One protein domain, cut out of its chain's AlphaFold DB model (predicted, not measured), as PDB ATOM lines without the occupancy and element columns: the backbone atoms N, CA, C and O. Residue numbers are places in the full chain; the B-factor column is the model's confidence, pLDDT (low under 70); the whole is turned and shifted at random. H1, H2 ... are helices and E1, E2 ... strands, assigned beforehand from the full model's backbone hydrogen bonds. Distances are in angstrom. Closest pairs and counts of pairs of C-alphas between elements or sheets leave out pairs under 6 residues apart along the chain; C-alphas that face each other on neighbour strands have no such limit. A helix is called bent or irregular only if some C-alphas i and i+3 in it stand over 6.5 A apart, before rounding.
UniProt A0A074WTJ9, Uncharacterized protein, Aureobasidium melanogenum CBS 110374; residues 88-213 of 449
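Overview. This is residues 88 to 213 of the 449 residues of an uncharacterized protein of Aureobasidium melanogenum CBS 110374 (UniProt A0A074WTJ9). A three-stranded antiparallel sheet has its long helix H5 packed slantwise over one face, while H4 crosses H5 about perpendicular and H3 lies off the sheet, toward one end of the long axis. The hairpin turn between E1 and E2 lies at the other end of that axis, and H1 and H2 are by the edge strand E3. The printed part has 126 residues with five named helices and three named strands, in the order H1 H2 H3 H4 E1 E2 E3 H5; the sheet runs E1 - E2 - E3, and the class is mixed, helices and strands. The whole is compact, with a radius of gyration of the C-alphas of 15.6 A, yet elongated, spanning 51 by 29 by 27 A.

Along the chain. Find C-alpha 157 at (29.937, -3.249, 38.053), where E1 begins; it runs to residue 164, 22.3 A. E2, residues 168 to 179, covers 34.0 A, and E3, residues 183 to 191, covers 25.9 A. H5, residues 194 to 211, runs 25.8 A and ends at C-alpha 211 at (12.118, -9.305, 49.567). Go back to C-alpha 88 at (12.865, -19.520, 35.702) for H1, residues 88 to 97, 14.2 A. H2 is residues 108 to 113, 8.6 A; H3 is residues 120 to 127, 10.4 A; H4 is residues 138 to 148, 15.2 A.

Arrangement. Begin with the sheet, a meander, each strand the antiparallel neighbour of the one before; it is twisted, with C-alphas up to 4.4 A off its best plane. In the hairpin of E1 and E2, look at N 160 and O 172, 2.8 A apart; in that of E2 and E3, at N 175 and O 187, 2.8 A. H5 and the sheet make two layers, a helix on one face of a sheet: its height over the sheet is 4.6 A, over E2 and E3, and it runs slantwise to the strands, at 50 degrees to E3 on the local plane. The closest C-alphas of H5 and E3 are those of Gly 191 and Ala 197, 3.9 A. H5 is only just irregular, C-alphas 199 and 202 being 6.6 A apart, and has a kink of 31 degrees near residue 203. With residues 202 to 206 alone it touches H4, about perpendicular at 86 degrees; the closest C-alphas are those of Leu 142 and His 202, 5.8 A. H4 only grazes the sheet with residues 145 to 148. H2 is on the opposite face from H5, over none of the strands; the closest C-alphas of H2 and E3 are those of Val 108 and Tyr 190, 5.9 A. H1 only grazes the sheet, its closest C-alpha pair with E3 being Thr 93 and Thr 186, 7.3 A. H3 is not on the sheet and is apart from H5. In H1, H2 and H4 every O i to N i+4 pair is within hydrogen-bond range, against 2 of 4 in H3 and 11 of 14 in H5.

Size, cuts and confidence. The two C-alphas farthest apart are those of Asn 128 and Ser 165, 51.0 A. The printed part has no cut, and no link is long. Mean pLDDT of the printed part is 74.4; look for values under 70 at residues 88 to 106, 131 to 135, 150 to 157 and 165 to 167.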
ATOM      1  N   SER A  88      13.728 -19.988  34.611       34.12
ATOM      2  CA  SER A  88      12.865 -19.520  35.702       34.12
ATOM      3  C   SER A  88      13.537 -18.447  36.568       34.12
ATOM      4  O   SER A  88      12.849 -17.533  37.035       34.12
ATOM      5  N   LEU A  89      14.871 -18.497  36.705       38.34
ATOM      6  CA  LEU A  89      15.653 -17.442  37.346       38.34
ATOM      7  C   LEU A  89      15.617 -16.182  36.478       38.34
ATOM      8  O   LEU A  89      15.241 -15.125  36.978       38.34
ATOM      9  N   ASP A  90      15.847 -16.340  35.169       38.38
ATOM     10  CA  ASP A  90      15.808 -15.261  34.175       38.38
ATOM     11  C   ASP A  90      14.455 -14.560  34.083       38.38
ATOM     12  O   ASP A  90      14.410 -13.349  33.903       38.38
ATOM     13  N   LYS A  91      13.335 -15.263  34.274       33.03
ATOM     14  CA  LYS A  91      12.008 -14.624  34.326       33.03
ATOM     15  C   LYS A  91      11.792 -13.779  35.586       33.03
ATOM     16  O   LYS A  91      11.082 -12.778  35.513       33.03
ATOM     17  N   ARG A  92      12.413 -14.128  36.723       39.81
ATOM     18  CA  ARG A  92      12.349 -13.329  37.965       39.81
ATOM     19  C   ARG A  92      13.340 -12.161  37.955       39.81
ATOM     20  O   ARG A  92      12.967 -11.069  38.371       39.81
ATOM     21  N   THR A  93      14.547 -12.334  37.409       38.38
ATOM     22  CA  THR A  93      15.477 -11.219  37.133       38.38
ATOM     23  C   THR A  93      14.934 -10.284  36.054       38.38
ATOM     24  O   THR A  93      15.077  -9.074  36.186       38.38
ATOM     25  N   SER A  94      14.227 -10.805  35.045       37.22
ATOM     26  CA  SER A  94      13.551  -9.988  34.026       37.22
ATOM     27  C   SER A  94      12.412  -9.152  34.607       37.22
ATOM     28  O   SER A  94      12.233  -8.019  34.180       37.22
ATOM     29  N   ALA A  95      11.668  -9.652  35.598       35.06
ATOM     30  CA  ALA A  95      10.636  -8.857  36.269       35.06
ATOM     31  C   ALA A  95      11.232  -7.687  37.079       35.06
ATOM     32  O   ALA A  95      10.642  -6.611  37.111       35.06
ATOM     33  N   ALA A  96      12.425  -7.858  37.661       39.31
ATOM     34  CA  ALA A  96      13.163  -6.769  38.309       39.31
ATOM     35  C   ALA A  96      13.799  -5.790  37.296       39.31
ATOM     36  O   ALA A  96      13.873  -4.595  37.561       39.31
ATOM     37  N   LEU A  97      14.211  -6.273  36.117       39.00
ATOM     38  CA  LEU A  97      14.775  -5.458  35.029       39.00
ATOM     39  C   LEU A  97      13.712  -4.737  34.174       39.00
ATOM     40  O   LEU A  97      14.030  -3.771  33.484       39.00
ATOM     41  N   GLN A  98      12.444  -5.164  34.203       36.72
ATOM     42  CA  GLN A  98      11.374  -4.600  33.364       36.72
ATOM     43  C   GLN A  98      10.822  -3.243  33.838       36.72
ATOM     44  O   GLN A  98       9.985  -2.662  33.146       36.72
ATOM     45  N   HIS A  99      11.299  -2.687  34.958       43.44
ATOM     46  CA  HIS A  99      10.758  -1.437  35.501       43.44
ATOM     47  C   HIS A  99      11.383  -0.129  34.986       43.44
ATOM     48  O   HIS A  99      10.885   0.940  35.343       43.44
ATOM     49  N   HIS A 100      12.409  -0.139  34.130       49.84
ATOM     50  CA  HIS A 100      13.189   1.086  33.871       49.84
ATOM     51  C   HIS A 100      13.242   1.508  32.398       49.84
ATOM     52  O   HIS A 100      14.302   1.674  31.812       49.84
ATOM     53  N   LYS A 101      12.065   1.754  31.801       46.81
ATOM     54  CA  LYS A 101      11.960   2.460  30.505       46.81
ATOM     55  C   LYS A 101      12.023   3.993  30.611       46.81
ATOM     56  O   LYS A 101      12.038   4.652  29.579       46.81
ATOM     57  N   HIS A 102      12.082   4.568  31.817       53.38
ATOM     58  CA  HIS A 102      12.121   6.025  32.020       53.38
ATOM     59  C   HIS A 102      13.076   6.419  33.156       53.38
ATOM     60  O   HIS A 102      12.639   6.710  34.271       53.38
ATOM     61  N   LEU A 103      14.380   6.425  32.868       57.91
ATOM     62  CA  LEU A 103      15.413   6.915  33.793       57.91
ATOM     63  C   LEU A 103      15.268   8.423  34.085       57.91
ATOM     64  O   LEU A 103      15.601   8.868  35.178       57.91
ATOM     65  N   ASP A 104      14.642   9.172  33.172       52.62
ATOM     66  CA  ASP A 104      14.365  10.618  33.237       52.62
ATOM     67  C   ASP A 104      13.493  11.042  34.438       52.62
ATOM     68  O   ASP A 104      13.274  12.228  34.679       52.62
ATOM     69  N   ARG A 105      12.945  10.073  35.185       60.72
ATOM     70  CA  ARG A 105      12.090  10.283  36.365       60.72
ATOM     71  C   ARG A 105      12.688   9.728  37.659       60.72
ATOM     72  O   ARG A 105      12.014   9.756  38.691       60.72
ATOM     73  N   VAL A 106      13.910   9.194  37.626       69.19
ATOM     74  CA  VAL A 106      14.540   8.613  38.815       69.19
ATOM     75  C   VAL A 106      14.937   9.734  39.772       69.19
ATOM     76  O   VAL A 106      15.808  10.550  39.495       69.19
ATOM     77  N   ASN A 107      14.295   9.773  40.935       81.44
ATOM     78  CA  ASN A 107      14.742  10.572  42.069       81.44
ATOM     79  C   ASN A 107      15.493   9.631  43.017       81.44
ATOM     80  O   ASN A 107      14.872   8.742  43.595       81.44
ATOM     81  N   VAL A 108      16.810   9.814  43.166       83.00
ATOM     82  CA  VAL A 108      17.678   8.919  43.956       83.00
ATOM     83  C   VAL A 108      17.210   8.827  45.409       83.00
ATOM     84  O   VAL A 108      17.185   7.737  45.975       83.00
ATOM     85  N   ASN A 109      16.775   9.941  46.005       85.50
ATOM     86  CA  ASN A 109      16.286   9.954  47.384       85.50
ATOM     87  C   ASN A 109      14.986   9.162  47.529       85.50
ATOM     88  O   ASN A 109      14.853   8.378  48.466       85.50
ATOM     89  N   LYS A 110      14.061   9.321  46.575       85.25
ATOM     90  CA  LYS A 110      12.818   8.543  46.540       85.25
ATOM     91  C   LYS A 110      13.095   7.054  46.310       85.25
ATOM     92  O   LYS A 110      12.574   6.212  47.024       85.25
ATOM     93  N   TRP A 111      13.966   6.728  45.356       88.88
ATOM     94  CA  TRP A 111      14.395   5.352  45.112       88.88
ATOM     95  C   TRP A 111      14.982   4.717  46.378       88.88
ATOM     96  O   TRP A 111      14.594   3.610  46.742       88.88
ATOM     97  N   ARG A 112      15.863   5.437  47.088       86.69
ATOM     98  CA  ARG A 112      16.466   4.964  48.340       86.69
ATOM     99  C   ARG A 112      15.410   4.757  49.431       86.69
ATOM    100  O   ARG A 112      15.503   3.767  50.150       86.69
ATOM    101  N   SER A 113      14.413   5.641  49.549       86.81
ATOM    102  CA  SER A 113      13.320   5.483  50.522       86.81
ATOM    103  C   SER A 113      12.353   4.349  50.183       86.81
ATOM    104  O   SER A 113      11.742   3.790  51.089       86.81
ATOM    105  N   ASP A 114      12.229   3.997  48.904       88.50
ATOM    106  CA  ASP A 114      11.352   2.920  48.431       88.50
ATOM    107  C   ASP A 114      11.992   1.521  48.608       88.50
ATOM    108  O   ASP A 114      11.327   0.499  48.416       88.50
ATOM    109  N   LEU A 115      13.274   1.438  48.996       90.50
ATOM    110  CA  LEU A 115      13.933   0.163  49.289       90.50
ATOM    111  C   LEU A 115      13.328  -0.490  50.540       90.50
ATOM    112  O   LEU A 115      13.427   0.026  51.653       90.50
ATOM    113  N   VAL A 116      12.771  -1.689  50.370       91.12
ATOM    114  CA  VAL A 116      12.258  -2.492  51.486       91.12
ATOM    115  C   VAL A 116      13.415  -3.155  52.228       91.12
ATOM    116  O   VAL A 116      13.965  -4.161  51.782       91.12
ATOM    117  N   LEU A 117      13.770  -2.602  53.384       90.44
ATOM    118  CA  LEU A 117      14.812  -3.142  54.253       90.44
ATOM    119  C   LEU A 117      14.218  -4.029  55.359       90.44
ATOM    120  O   LEU A 117      13.065  -3.828  55.755       90.44
ATOM    121  N   PRO A 118      14.983  -5.006  55.881       88.38
ATOM    122  CA  PRO A 118      14.488  -5.852  56.956       88.38
ATOM    123  C   PRO A 118      14.248  -5.041  58.239       88.38
ATOM    124  O   PRO A 118      15.101  -4.235  58.621       88.38
ATOM    125  N   PRO A 119      13.111  -5.255  58.922       89.50
ATOM    126  CA  PRO A 119      12.792  -4.573  60.169       89.50
ATOM    127  C   PRO A 119      13.604  -5.142  61.338       89.50
ATOM    128  O   PRO A 119      14.120  -6.255  61.266       89.50
ATOM    129  N   ASP A 120      13.601  -4.452  62.480       84.06
ATOM    130  CA  ASP A 120      14.307  -4.905  63.690       84.06
ATOM    131  C   ASP A 120      13.918  -6.308  64.160       84.06
ATOM    132  O   ASP A 120      14.757  -7.079  64.631       84.06
ATOM    133  N   ALA A 121      12.651  -6.682  63.975       86.50
ATOM    134  CA  ALA A 121      12.165  -8.022  64.284       86.50
ATOM    135  C   ALA A 121      12.887  -9.117  63.479       86.50
ATOM    136  O   ALA A 121      13.090 -10.220  63.988       86.50
ATOM    137  N   PHE A 122      13.310  -8.818  62.245       87.31
ATOM    138  CA  PHE A 122      14.107  -9.743  61.445       87.31
ATOM    139  C   PHE A 122      15.489  -9.959  62.069       87.31
ATOM    140  O   PHE A 122      15.979 -11.082  62.071       87.31
ATOM    141  N   TRP A 123      16.112  -8.921  62.633       84.12
ATOM    142  CA  TRP A 123      17.449  -9.015  63.229       84.12
ATOM    143  C   TRP A 123      17.446  -9.760  64.560       84.12
ATOM    144  O   TRP A 123      18.309 -10.608  64.790       84.12
ATOM    145  N   LYS A 124      16.439  -9.505  65.403       83.75
ATOM    146  CA  LYS A 124      16.319 -10.113  66.738       83.75
ATOM    147  C   LYS A 124      16.297 -11.642  66.714       83.75
ATOM    148  O   LYS A 124      16.786 -12.272  67.646       83.75
ATOM    149  N   LYS A 125      15.785 -12.261  65.642       85.69
ATOM    150  CA  LYS A 125      15.786 -13.731  65.513       85.69
ATOM    151  C   LYS A 125      17.196 -14.320  65.346       85.69
ATOM    152  O   LYS A 125      17.401 -15.492  65.644       85.69
ATOM    153  N   TRP A 126      18.152 -13.519  64.871       84.31
ATOM    154  CA  TRP A 126      19.536 -13.924  64.622       84.31
ATOM    155  C   TRP A 126      20.503 -13.489  65.721       84.31
ATOM    156  O   TRP A 126      21.561 -14.089  65.863       84.31
ATOM    157  N   GLU A 127      20.157 -12.464  66.496       80.12
ATOM    158  CA  GLU A 127      21.052 -11.807  67.455       80.12
ATOM    159  C   GLU A 127      21.687 -12.780  68.459       80.12
ATOM    160  O   GLU A 127      22.904 -12.795  68.606       80.12
ATOM    161  N   ASN A 128      20.893 -13.679  69.046       76.94
ATOM    162  CA  ASN A 128      21.377 -14.683  70.006       76.94
ATOM    163  C   ASN A 128      22.206 -15.810  69.372       76.94
ATOM    164  O   ASN A 128      22.818 -16.607  70.078       76.94
ATOM    165  N   LEU A 129      22.167 -15.927  68.045       75.75
ATOM    166  CA  LEU A 129      22.889 -16.947  67.292       75.75
ATOM    167  C   LEU A 129      24.230 -16.406  66.770       75.75
ATOM    168  O   LEU A 129      25.139 -17.174  66.462       75.75
ATOM    169  N   LEU A 130      24.371 -15.084  66.678       72.19
ATOM    170  CA  LEU A 130      25.567 -14.424  66.177       72.19
ATOM    171  C   LEU A 130      26.536 -14.057  67.306       72.19
ATOM    172  O   LEU A 130      26.214 -14.065  68.489       72.19
ATOM    173  N   ASN A 131      27.766 -13.729  66.912       67.50
ATOM    174  CA  ASN A 131      28.758 -13.218  67.849       67.50
ATOM    175  C   ASN A 131      28.341 -11.812  68.304       67.50
ATOM    176  O   ASN A 131      27.770 -11.076  67.497       67.50
ATOM    177  N   PRO A 132      28.741 -11.377  69.510       65.56
ATOM    178  CA  PRO A 132      28.485 -10.013  69.973       65.56
ATOM    179  C   PRO A 132      28.985  -8.926  69.004       65.56
ATOM    180  O   PRO A 132      28.373  -7.871  68.881       65.56
ATOM    181  N   SER A 133      30.074  -9.188  68.267       64.06
ATOM    182  CA  SER A 133      30.625  -8.277  67.250       64.06
ATOM    183  C   SER A 133      29.828  -8.221  65.938       64.06
ATOM    184  O   SER A 133      30.029  -7.307  65.139       64.06
ATOM    185  N   ASP A 134      28.912  -9.166  65.717       69.50
ATOM    186  CA  ASP A 134      27.948  -9.167  64.615       69.50
ATOM    187  C   ASP A 134      26.517  -8.975  65.150       69.50
ATOM    188  O   ASP A 134      25.573  -9.534  64.584       69.50
ATOM    189  N   ALA A 135      26.352  -8.214  66.243       66.88
ATOM    190  CA  ALA A 135      25.035  -7.826  66.744       66.88
ATOM    191  C   ALA A 135      24.164  -7.330  65.575       66.88
ATOM    192  O   ALA A 135      24.660  -6.685  64.643       66.88
ATOM    193  N   GLY A 136      22.899  -7.752  65.557       70.31
ATOM    194  CA  GLY A 136      22.018  -7.635  64.396       70.31
ATOM    195  C   GLY A 136      21.829  -6.198  63.890       70.31
ATOM    196  O   GLY A 136      22.245  -5.229  64.515       70.31
ATOM    197  N   GLY A 137      21.191  -6.052  62.730       83.06
ATOM    198  CA  GLY A 137      20.926  -4.744  62.132       83.06
ATOM    199  C   GLY A 137      21.348  -4.658  60.674       83.06
ATOM    200  O   GLY A 137      21.975  -5.567  60.121       83.06
ATOM    201  N   LEU A 138      21.019  -3.520  60.062       82.50
ATOM    202  CA  LEU A 138      21.318  -3.252  58.660       82.50
ATOM    203  C   LEU A 138      22.826  -3.290  58.371       82.50
ATOM    204  O   LEU A 138      23.224  -3.903  57.387       82.50
ATOM    205  N   ASP A 139      23.662  -2.715  59.239       83.62
ATOM    206  CA  ASP A 139      25.125  -2.747  59.079       83.62
ATOM    207  C   ASP A 139      25.660  -4.186  59.021       83.62
ATOM    208  O   ASP A 139      26.429  -4.560  58.137       83.62
ATOM    209  N   THR A 140      25.172  -5.057  59.906       81.06
ATOM    210  CA  THR A 140      25.531  -6.478  59.897       81.06
ATOM    211  C   THR A 140      25.075  -7.177  58.619       81.06
ATOM    212  O   THR A 140      25.846  -7.956  58.061       81.06
ATOM    213  N   ALA A 141      23.885  -6.872  58.101       82.69
ATOM    214  CA  ALA A 141      23.416  -7.440  56.840       82.69
ATOM    215  C   ALA A 141      24.237  -6.975  55.638       82.69
ATOM    216  O   ALA A 141      24.601  -7.801  54.802       82.69
ATOM    217  N   LEU A 142      24.574  -5.685  55.575       83.69
ATOM    218  CA  LEU A 142      25.450  -5.132  54.543       83.69
ATOM    219  C   LEU A 142      26.808  -5.840  54.573       83.69
ATOM    220  O   LEU A 142      27.246  -6.371  53.552       83.69
ATOM    221  N   ARG A 143      27.416  -5.963  55.762       82.19
ATOM    222  CA  ARG A 143      28.677  -6.695  55.961       82.19
ATOM    223  C   ARG A 143      28.560  -8.171  55.599       82.19
ATOM    224  O   ARG A 143      29.510  -8.743  55.078       82.19
ATOM    225  N   PHE A 144      27.440  -8.828  55.892       80.31
ATOM    226  CA  PHE A 144      27.252 -10.237  55.542       80.31
ATOM    227  C   PHE A 144      27.109 -10.406  54.036       80.31
ATOM    228  O   PHE A 144      27.845 -11.196  53.461       80.31
ATOM    229  N   VAL A 145      26.236  -9.646  53.381       80.56
ATOM    230  CA  VAL A 145      26.075  -9.702  51.922       80.56
ATOM    231  C   VAL A 145      27.404  -9.441  51.214       80.56
ATOM    232  O   VAL A 145      27.750 -10.182  50.297       80.56
ATOM    233  N   ASP A 146      28.175  -8.462  51.686       77.88
ATOM    234  CA  ASP A 146      29.514  -8.176  51.174       77.88
ATOM    235  C   ASP A 146      30.492  -9.349  51.385       77.88
ATOM    236  O   ASP A 146      31.068  -9.867  50.433       77.88
ATOM    237  N   ARG A 147      30.593  -9.889  52.610       74.69
ATOM    238  CA  ARG A 147      31.439 -11.067  52.920       74.69
ATOM    239  C   ARG A 147      31.071 -12.322  52.116       74.69
ATOM    240  O   ARG A 147      31.885 -13.243  52.018       74.69
ATOM    241  N   TRP A 148      29.830 -12.412  51.646       77.44
ATOM    242  CA  TRP A 148      29.294 -13.539  50.879       77.44
ATOM    243  C   TRP A 148      29.431 -13.367  49.366       77.44
ATOM    244  O   TRP A 148      29.229 -14.335  48.623       77.44
ATOM    245  N   GLN A 149      29.788 -12.167  48.918       74.56
ATOM    246  CA  GLN A 149      30.111 -11.876  47.537       74.56
ATOM    247  C   GLN A 149      31.545 -12.315  47.230       74.56
ATOM    248  O   GLN A 149      32.488 -12.034  47.969       74.56
ATOM    249  N   ASP A 150      31.726 -12.998  46.101       63.84
ATOM    250  CA  ASP A 150      33.065 -13.189  45.558       63.84
ATOM    251  C   ASP A 150      33.586 -11.847  45.016       63.84
ATOM    252  O   ASP A 150      33.031 -11.293  44.065       63.84
ATOM    253  N   ALA A 151      34.653 -11.323  45.623       49.47
ATOM    254  CA  ALA A 151      35.316 -10.092  45.196       49.47
ATOM    255  C   ALA A 151      35.998 -10.222  43.818       49.47
ATOM    256  O   ALA A 151      36.525  -9.238  43.291       49.47
ATOM    257  N   SER A 152      36.001 -11.412  43.199       45.06
ATOM    258  CA  SER A 152      36.437 -11.564  41.816       45.06
ATOM    259  C   SER A 152      35.426 -10.907  40.876       45.06
ATOM    260  O   SER A 152      34.497 -11.561  40.415       45.06
ATOM    261  N   THR A 153      35.573  -9.611  40.614       45.88
ATOM    262  CA  THR A 153      35.483  -9.016  39.270       45.88
ATOM    263  C   THR A 153      35.526  -7.491  39.391       45.88
ATOM    264  O   THR A 153      34.523  -6.851  39.686       45.88
ATOM    265  N   LYS A 154      36.655  -6.878  39.008       40.59
ATOM    266  CA  LYS A 154      36.704  -5.461  38.581       40.59
ATOM    267  C   LYS A 154      35.740  -5.188  37.388       40.59
ATOM    268  O   LYS A 154      35.537  -4.043  37.014       40.59
ATOM    269  N   THR A 155      35.116  -6.235  36.829       48.31
ATOM    270  CA  THR A 155      34.076  -6.251  35.783       48.31
ATOM    271  C   THR A 155      32.642  -6.503  36.289       48.31
ATOM    272  O   THR A 155      31.735  -6.591  35.466       48.31
ATOM    273  N   SER A 156      32.393  -6.635  37.604       56.69
ATOM    274  CA  SER A 156      31.032  -6.910  38.115       56.69
ATOM    275  C   SER A 156      30.132  -5.694  38.094       56.69
ATOM    276  O   SER A 156      28.926  -5.872  38.201       56.69
ATOM    277  N   PHE A 157      30.688  -4.491  37.964       67.31
ATOM    278  CA  PHE A 157      29.937  -3.249  38.053       67.31
ATOM    279  C   PHE A 157      30.060  -2.462  36.753       67.31
ATOM    280  O   PHE A 157      31.165  -2.168  36.296       67.31
ATOM    281  N   ARG A 158      28.923  -2.089  36.176       74.50
ATOM    282  CA  ARG A 158      28.832  -1.116  35.088       74.50
ATOM    283  C   ARG A 158      28.191   0.136  35.657       74.50
ATOM    284  O   ARG A 158      27.084   0.044  36.176       74.50
ATOM    285  N   VAL A 159      28.886   1.271  35.580       75.25
ATOM    286  CA  VAL A 159      28.302   2.563  35.952       75.25
ATOM    287  C   VAL A 159      28.070   3.393  34.702       75.25
ATOM    288  O   VAL A 159      29.019   3.685  33.976       75.25
ATOM    289  N   GLU A 160      26.825   3.781  34.476       80.69
ATOM    290  CA  GLU A 160      26.408   4.637  33.373       80.69
ATOM    291  C   GLU A 160      26.000   6.006  33.889       80.69
ATOM    292  O   GLU A 160      25.358   6.124  34.930       80.69
ATOM    293  N   ARG A 161      26.405   7.052  33.168       81.19
ATOM    294  CA  ARG A 161      25.987   8.423  33.447       81.19
ATOM    295  C   ARG A 161      24.834   8.770  32.518       81.19
ATOM    296  O   ARG A 161      24.965   8.648  31.304       81.19
ATOM    297  N   HIS A 162      23.758   9.278  33.093       79.06
ATOM    298  CA  HIS A 162      22.598   9.784  32.378       79.06
ATOM    299  C   HIS A 162      22.453  11.269  32.683       79.06
ATOM    300  O   HIS A 162      22.441  11.660  33.848       79.06
ATOM    301  N   GLU A 163      22.390  12.106  31.653       73.19
ATOM    302  CA  GLU A 163      22.231  13.551  31.806       73.19
ATOM    303  C   GLU A 163      20.786  13.957  31.534       73.19
ATOM    304  O   GLU A 163      20.232  13.642  30.483       73.19
ATOM    305  N   PHE A 164      20.190  14.681  32.481       70.50
ATOM    306  CA  PHE A 164      18.823  15.173  32.380       70.50
ATOM    307  C   PHE A 164      18.785  16.686  32.555       70.50
ATOM    308  O   PHE A 164      19.429  17.245  33.445       70.50
ATOM    309  N   SER A 165      17.969  17.347  31.736       56.88
ATOM    310  CA  SER A 165      17.813  18.806  31.741       56.88
ATOM    311  C   SER A 165      17.249  19.357  33.057       56.88
ATOM    312  O   SER A 165      17.516  20.505  33.398       56.88
ATOM    313  N   THR A 166      16.494  18.554  33.811       64.25
ATOM    314  CA  THR A 166      15.768  18.985  35.020       64.25
ATOM    315  C   THR A 166      16.422  18.582  36.342       64.25
ATOM    316  O   THR A 166      16.173  19.223  37.357       64.25
ATOM    317  N   THR A 167      17.227  17.517  36.363       60.78
ATOM    318  CA  THR A 167      17.778  16.917  37.599       60.78
ATOM    319  C   THR A 167      19.301  16.771  37.586       60.78
ATOM    320  O   THR A 167      19.869  16.267  38.551       60.78
ATOM    321  N   GLY A 168      19.974  17.213  36.520       73.38
ATOM    322  CA  GLY A 168      21.415  17.044  36.352       73.38
ATOM    323  C   GLY A 168      21.789  15.618  35.943       73.38
ATOM    324  O   GLY A 168      21.021  14.926  35.275       73.38
ATOM    325  N   SER A 169      22.995  15.180  36.306       79.44
ATOM    326  CA  SER A 169      23.465  13.827  35.998       79.44
ATOM    327  C   SER A 169      23.071  12.819  37.075       79.44
ATOM    328  O   SER A 169      23.300  13.057  38.257       79.44
ATOM    329  N   ILE A 170      22.554  11.665  36.662       84.06
ATOM    330  CA  ILE A 170      22.324  10.497  37.516       84.06
ATOM    331  C   ILE A 170      23.258   9.385  37.062       84.06
ATOM    332  O   ILE A 170      23.459   9.177  35.867       84.06
ATOM    333  N   TYR A 171      23.824   8.668  38.022       86.75
ATOM    334  CA  TYR A 171      24.640   7.492  37.780       86.75
ATOM    335  C   TYR A 171      23.830   6.242  38.110       86.75
ATOM    336  O   TYR A 171      23.361   6.094  39.238       86.75
ATOM    337  N   GLU A 172      23.670   5.351  37.137       87.19
ATOM    338  CA  GLU A 172      23.158   3.998  37.347       87.19
ATOM    339  C   GLU A 172      24.343   3.059  37.521       87.19
ATOM    340  O   GLU A 172      25.249   3.047  36.698       87.19
ATOM    341  N   CYS A 173      24.341   2.258  38.577       85.62
ATOM    342  CA  CYS A 173      25.285   1.174  38.768       85.62
ATOM    343  C   CYS A 173      24.529  -0.150  38.618       85.62
ATOM    344  O   CYS A 173      23.534  -0.382  39.300       85.62
ATOM    345  N   THR A 174      24.998  -1.027  37.736       86.81
ATOM    346  CA  THR A 174      24.524  -2.409  37.608       86.81
ATOM    347  C   THR A 174      25.617  -3.344  38.090       86.81
ATOM    348  O   THR A 174      26.729  -3.304  37.569       86.81
ATOM    349  N   SER A 175      25.303  -4.192  39.066       82.31
ATOM    350  CA  SER A 175      26.219  -5.156  39.664       82.31
ATOM    351  C   SER A 175      25.790  -6.596  39.412       82.31
ATOM    352  O   SER A 175      24.644  -6.944  39.687       82.31
ATOM    353  N   HIS A 176      26.721  -7.453  38.996       82.00
ATOM    354  CA  HIS A 176      26.559  -8.906  38.949       82.00
ATOM    355  C   HIS A 176      27.397  -9.563  40.050       82.00
ATOM    356  O   HIS A 176      28.591  -9.810  39.877       82.00
ATOM    357  N   ALA A 177      26.777  -9.856  41.191       77.00
ATOM    358  CA  ALA A 177      27.457 -10.493  42.313       77.00
ATOM    359  C   ALA A 177      27.178 -11.991  42.356       77.00
ATOM    360  O   ALA A 177      26.030 -12.418  42.467       77.00
ATOM    361  N   SER A 178      28.235 -12.798  42.332       77.31
ATOM    362  CA  SER A 178      28.139 -14.213  42.679       77.31
ATOM    363  C   SER A 178      28.106 -14.354  44.196       77.31
ATOM    364  O   SER A 178      29.124 -14.150  44.860       77.31
ATOM    365  N   LEU A 179      26.944 -14.717  44.737       77.81
ATOM    366  CA  LEU A 179      26.767 -15.033  46.149       77.81
ATOM    367  C   LEU A 179      26.879 -16.545  46.358       77.81
ATOM    368  O   LEU A 179      26.215 -17.340  45.676       77.81
ATOM    369  N   ALA A 180      27.691 -16.963  47.331       70.81
ATOM    370  CA  ALA A 180      27.698 -18.361  47.756       70.81
ATOM    371  C   ALA A 180      26.271 -18.781  48.179       70.81
ATOM    372  O   ALA A 180      25.519 -17.987  48.732       70.81
ATOM    373  N   LEU A 181      25.867 -20.020  47.872       75.81
ATOM    374  CA  LEU A 181      24.510 -20.578  48.083       75.81
ATOM    375  C   LEU A 181      23.358 -20.005  47.238       75.81
ATOM    376  O   LEU A 181      22.455 -20.760  46.873       75.81
ATOM    377  N   LEU A 182      23.421 -18.748  46.816       79.06
ATOM    378  CA  LEU A 182      22.327 -18.110  46.072       79.06
ATOM    379  C   LEU A 182      22.597 -17.999  44.565       79.06
ATOM    380  O   LEU A 182      21.668 -18.015  43.761       79.06
ATOM    381  N   GLY A 183      23.865 -18.018  44.157       76.75
ATOM    382  CA  GLY A 183      24.270 -17.909  42.756       76.75
ATOM    383  C   GLY A 183      24.448 -16.451  42.355       76.75
ATOM    384  O   GLY A 183      24.661 -15.589  43.206       76.75
ATOM    385  N   VAL A 184      24.389 -16.170  41.056       80.94
ATOM    386  CA  VAL A 184      24.563 -14.802  40.554       80.94
ATOM    387  C   VAL A 184      23.305 -13.978  40.841       80.94
ATOM    388  O   VAL A 184      22.181 -14.433  40.618       80.94
ATOM    389  N   ARG A 185      23.492 -12.768  41.363       82.31
ATOM    390  CA  ARG A 185      22.451 -11.763  41.578       82.31
ATOM    391  C   ARG A 185      22.813 -10.499  40.820       82.31
ATOM    392  O   ARG A 185      23.905  -9.960  40.995       82.31
ATOM    393  N   THR A 186      21.876 -10.044  39.996       85.12
ATOM    394  CA  THR A 186      21.957  -8.745  39.333       85.12
ATOM    395  C   THR A 186      21.240  -7.717  40.196       85.12
ATOM    396  O   THR A 186      20.076  -7.912  40.557       85.12
ATOM    397  N   THR A 187      21.935  -6.641  40.538       85.19
ATOM    398  CA  THR A 187      21.432  -5.558  41.386       85.19
ATOM    399  C   THR A 187      21.659  -4.232  40.672       85.19
ATOM    400  O   THR A 187      22.731  -4.014  40.114       85.19
ATOM    401  N   VAL A 188      20.663  -3.349  40.692       86.88
ATOM    402  CA  VAL A 188      20.765  -1.996  40.133       86.88
ATOM    403  C   VAL A 188      20.642  -0.986  41.271       86.88
ATOM    404  O   VAL A 188      19.816  -1.160  42.169       86.88
ATOM    405  N   SER A 189      21.476   0.045  41.252       88.88
ATOM    406  CA  SER A 189      21.433   1.157  42.201       88.88
ATOM    407  C   SER A 189      21.688   2.486  41.505       88.88
ATOM    408  O   SER A 189      22.279   2.535  40.429       88.88
ATOM    409  N   TYR A 190      21.264   3.573  42.144       88.81
ATOM    410  CA  TYR A 190      21.363   4.920  41.589       88.81
ATOM    411  C   TYR A 190      22.109   5.860  42.534       88.81
ATOM    412  O   TYR A 190      22.094   5.655  43.746       88.81
ATOM    413  N   GLY A 191      22.741   6.898  41.995       88.75
ATOM    414  CA  GLY A 191      23.409   7.949  42.766       88.75
ATOM    415  C   GLY A 191      23.536   9.249  41.979       88.75
ATOM    416  O   GLY A 191      23.519   9.237  40.750       88.75
ATOM    417  N   TYR A 192      23.693  10.377  42.670       87.81
ATOM    418  CA  TYR A 192      24.041  11.659  42.040       87.81
ATOM    419  C   TYR A 192      25.536  11.744  41.694       87.81
ATOM    420  O   TYR A 192      25.966  12.608  40.933       87.81
ATOM    421  N   SER A 193      26.337  10.807  42.207       87.56
ATOM    422  CA  SER A 193      27.730  10.587  41.821       87.56
ATOM    423  C   SER A 193      27.998   9.108  41.535       87.56
ATOM    424  O   SER A 193      27.271   8.226  41.999       87.56
ATOM    425  N   LYS A 194      29.089   8.826  40.811       85.69
ATOM    426  CA  LYS A 194      29.570   7.457  40.572       85.69
ATOM    427  C   LYS A 194      29.808   6.694  41.881       85.69
ATOM    428  O   LYS A 194      29.433   5.529  41.969       85.69
ATOM    429  N   GLN A 195      30.417   7.350  42.873       86.38
ATOM    430  CA  GLN A 195      30.705   6.737  44.170       86.38
ATOM    431  C   GLN A 195      29.415   6.429  44.930       86.38
ATOM    432  O   GLN A 195      29.240   5.314  45.398       86.38
ATOM    433  N   GLU A 196      28.468   7.368  44.962       87.50
ATOM    434  CA  GLU A 196      27.185   7.143  45.631       87.50
ATOM    435  C   GLU A 196      26.401   5.985  44.996       87.50
ATOM    436  O   GLU A 196      25.844   5.146  45.705       87.50
ATOM    437  N   ALA A 197      26.372   5.908  43.660       85.75
ATOM    438  CA  ALA A 197      25.729   4.798  42.965       85.75
ATOM    439  C   ALA A 197      26.389   3.463  43.338       85.75
ATOM    440  O   ALA A 197      25.690   2.479  43.570       85.75
ATOM    441  N   PHE A 198      27.719   3.432  43.444       84.69
ATOM    442  CA  PHE A 198      28.461   2.256  43.882       84.69
ATOM    443  C   PHE A 198      28.145   1.871  45.336       84.69
ATOM    444  O   PHE A 198      27.749   0.735  45.577       84.69
ATOM    445  N   ASP A 199      28.218   2.804  46.283       84.31
ATOM    446  CA  ASP A 199      27.972   2.537  47.709       84.31
ATOM    447  C   ASP A 199      26.543   2.024  47.961       84.31
ATOM    448  O   ASP A 199      26.304   1.132  48.780       84.31
ATOM    449  N   ASN A 200      25.579   2.518  47.180       88.38
ATOM    450  CA  ASN A 200      24.183   2.092  47.244       88.38
ATOM    451  C   ASN A 200      23.944   0.635  46.778       88.38
ATOM    452  O   ASN A 200      22.850   0.106  46.997       88.38
ATOM    453  N   GLN A 201      24.923  -0.041  46.162       86.19
ATOM    454  CA  GLN A 201      24.780  -1.426  45.684       86.19
ATOM    455  C   GLN A 201      24.503  -2.421  46.808       86.19
ATOM    456  O   GLN A 201      23.627  -3.280  46.676       86.19
ATOM    457  N   HIS A 202      25.219  -2.307  47.927       84.44
ATOM    458  CA  HIS A 202      25.036  -3.220  49.055       84.44
ATOM    459  C   HIS A 202      23.634  -3.075  49.654       84.44
ATOM    460  O   HIS A 202      22.980  -4.076  49.951       84.44
ATOM    461  N   LEU A 203      23.139  -1.838  49.746       89.00
ATOM    462  CA  LEU A 203      21.803  -1.541  50.249       89.00
ATOM    463  C   LEU A 203      20.709  -2.104  49.334       89.00
ATOM    464  O   LEU A 203      19.800  -2.794  49.800       89.00
ATOM    465  N   ALA A 204      20.832  -1.869  48.026       89.88
ATOM    466  CA  ALA A 204      19.918  -2.409  47.026       89.88
ATOM    467  C   ALA A 204      19.898  -3.946  47.046       89.88
ATOM    468  O   ALA A 204      18.834  -4.562  46.956       89.88
ATOM    469  N   ARG A 205      21.060  -4.580  47.240       89.44
ATOM    470  CA  ARG A 205      21.173  -6.038  47.323       89.44
ATOM    471  C   ARG A 205      20.543  -6.604  48.588       89.44
ATOM    472  O   ARG A 205      19.833  -7.599  48.499       89.44
ATOM    473  N   VAL A 206      20.761  -5.983  49.748       90.62
ATOM    474  CA  VAL A 206      20.092  -6.392  50.996       90.62
ATOM    475  C   VAL A 206      18.573  -6.312  50.838       90.62
ATOM    476  O   VAL A 206      17.886  -7.271  51.183       90.62
ATOM    477  N   SER A 207      18.059  -5.222  50.259       92.19
ATOM    478  CA  SER A 207      16.630  -5.058  49.957       92.19
ATOM    479  C   SER A 207      16.104  -6.176  49.047       92.19
ATOM    480  O   SER A 207      15.142  -6.862  49.391       92.19
ATOM    481  N   GLN A 208      16.793  -6.445  47.931       91.81
ATOM    482  CA  GLN A 208      16.440  -7.518  46.995       91.81
ATOM    483  C   GLN A 208      16.410  -8.894  47.679       91.81
ATOM    484  O   GLN A 208      15.435  -9.633  47.556       91.81
ATOM    485  N   LEU A 209      17.463  -9.243  48.420       91.19
ATOM    486  CA  LEU A 209      17.576 -10.533  49.102       91.19
ATOM    487  C   LEU A 209      16.527 -10.703  50.202       91.19
ATOM    488  O   LEU A 209      16.029 -11.808  50.410       91.19
ATOM    489  N   TYR A 210      16.183  -9.623  50.901       92.19
ATOM    490  CA  TYR A 210      15.139  -9.642  51.914       92.19
ATOM    491  C   TYR A 210      13.759  -9.887  51.307       92.19
ATOM    492  O   TYR A 210      13.048 -10.784  51.756       92.19
ATOM    493  N   GLN A 211      13.404  -9.150  50.253       91.06
ATOM    494  CA  GLN A 211      12.118  -9.305  49.567       91.06
ATOM    495  C   GLN A 211      11.933 -10.711  48.982       91.06
ATOM    496  O   GLN A 211      10.819 -11.230  48.955       91.06
ATOM    497  N   LEU A 212      13.023 -11.343  48.542       89.81
ATOM    498  CA  LEU A 212      13.014 -12.712  48.025       89.81
ATOM    499  C   LEU A 212      13.044 -13.789  49.125       89.81
ATOM    500  O   LEU A 212      12.951 -14.973  48.809       89.81
ATOM    501  N   GLY A 213      13.189 -13.411  50.401       89.44
ATOM    502  CA  GLY A 213      13.359 -14.352  51.514       89.44
ATOM    503  C   GLY A 213      14.709 -15.084  51.520       89.44
ATOM    504  O   GLY A 213      14.896 -16.036  52.270       89.44
TER     505      GLY A 213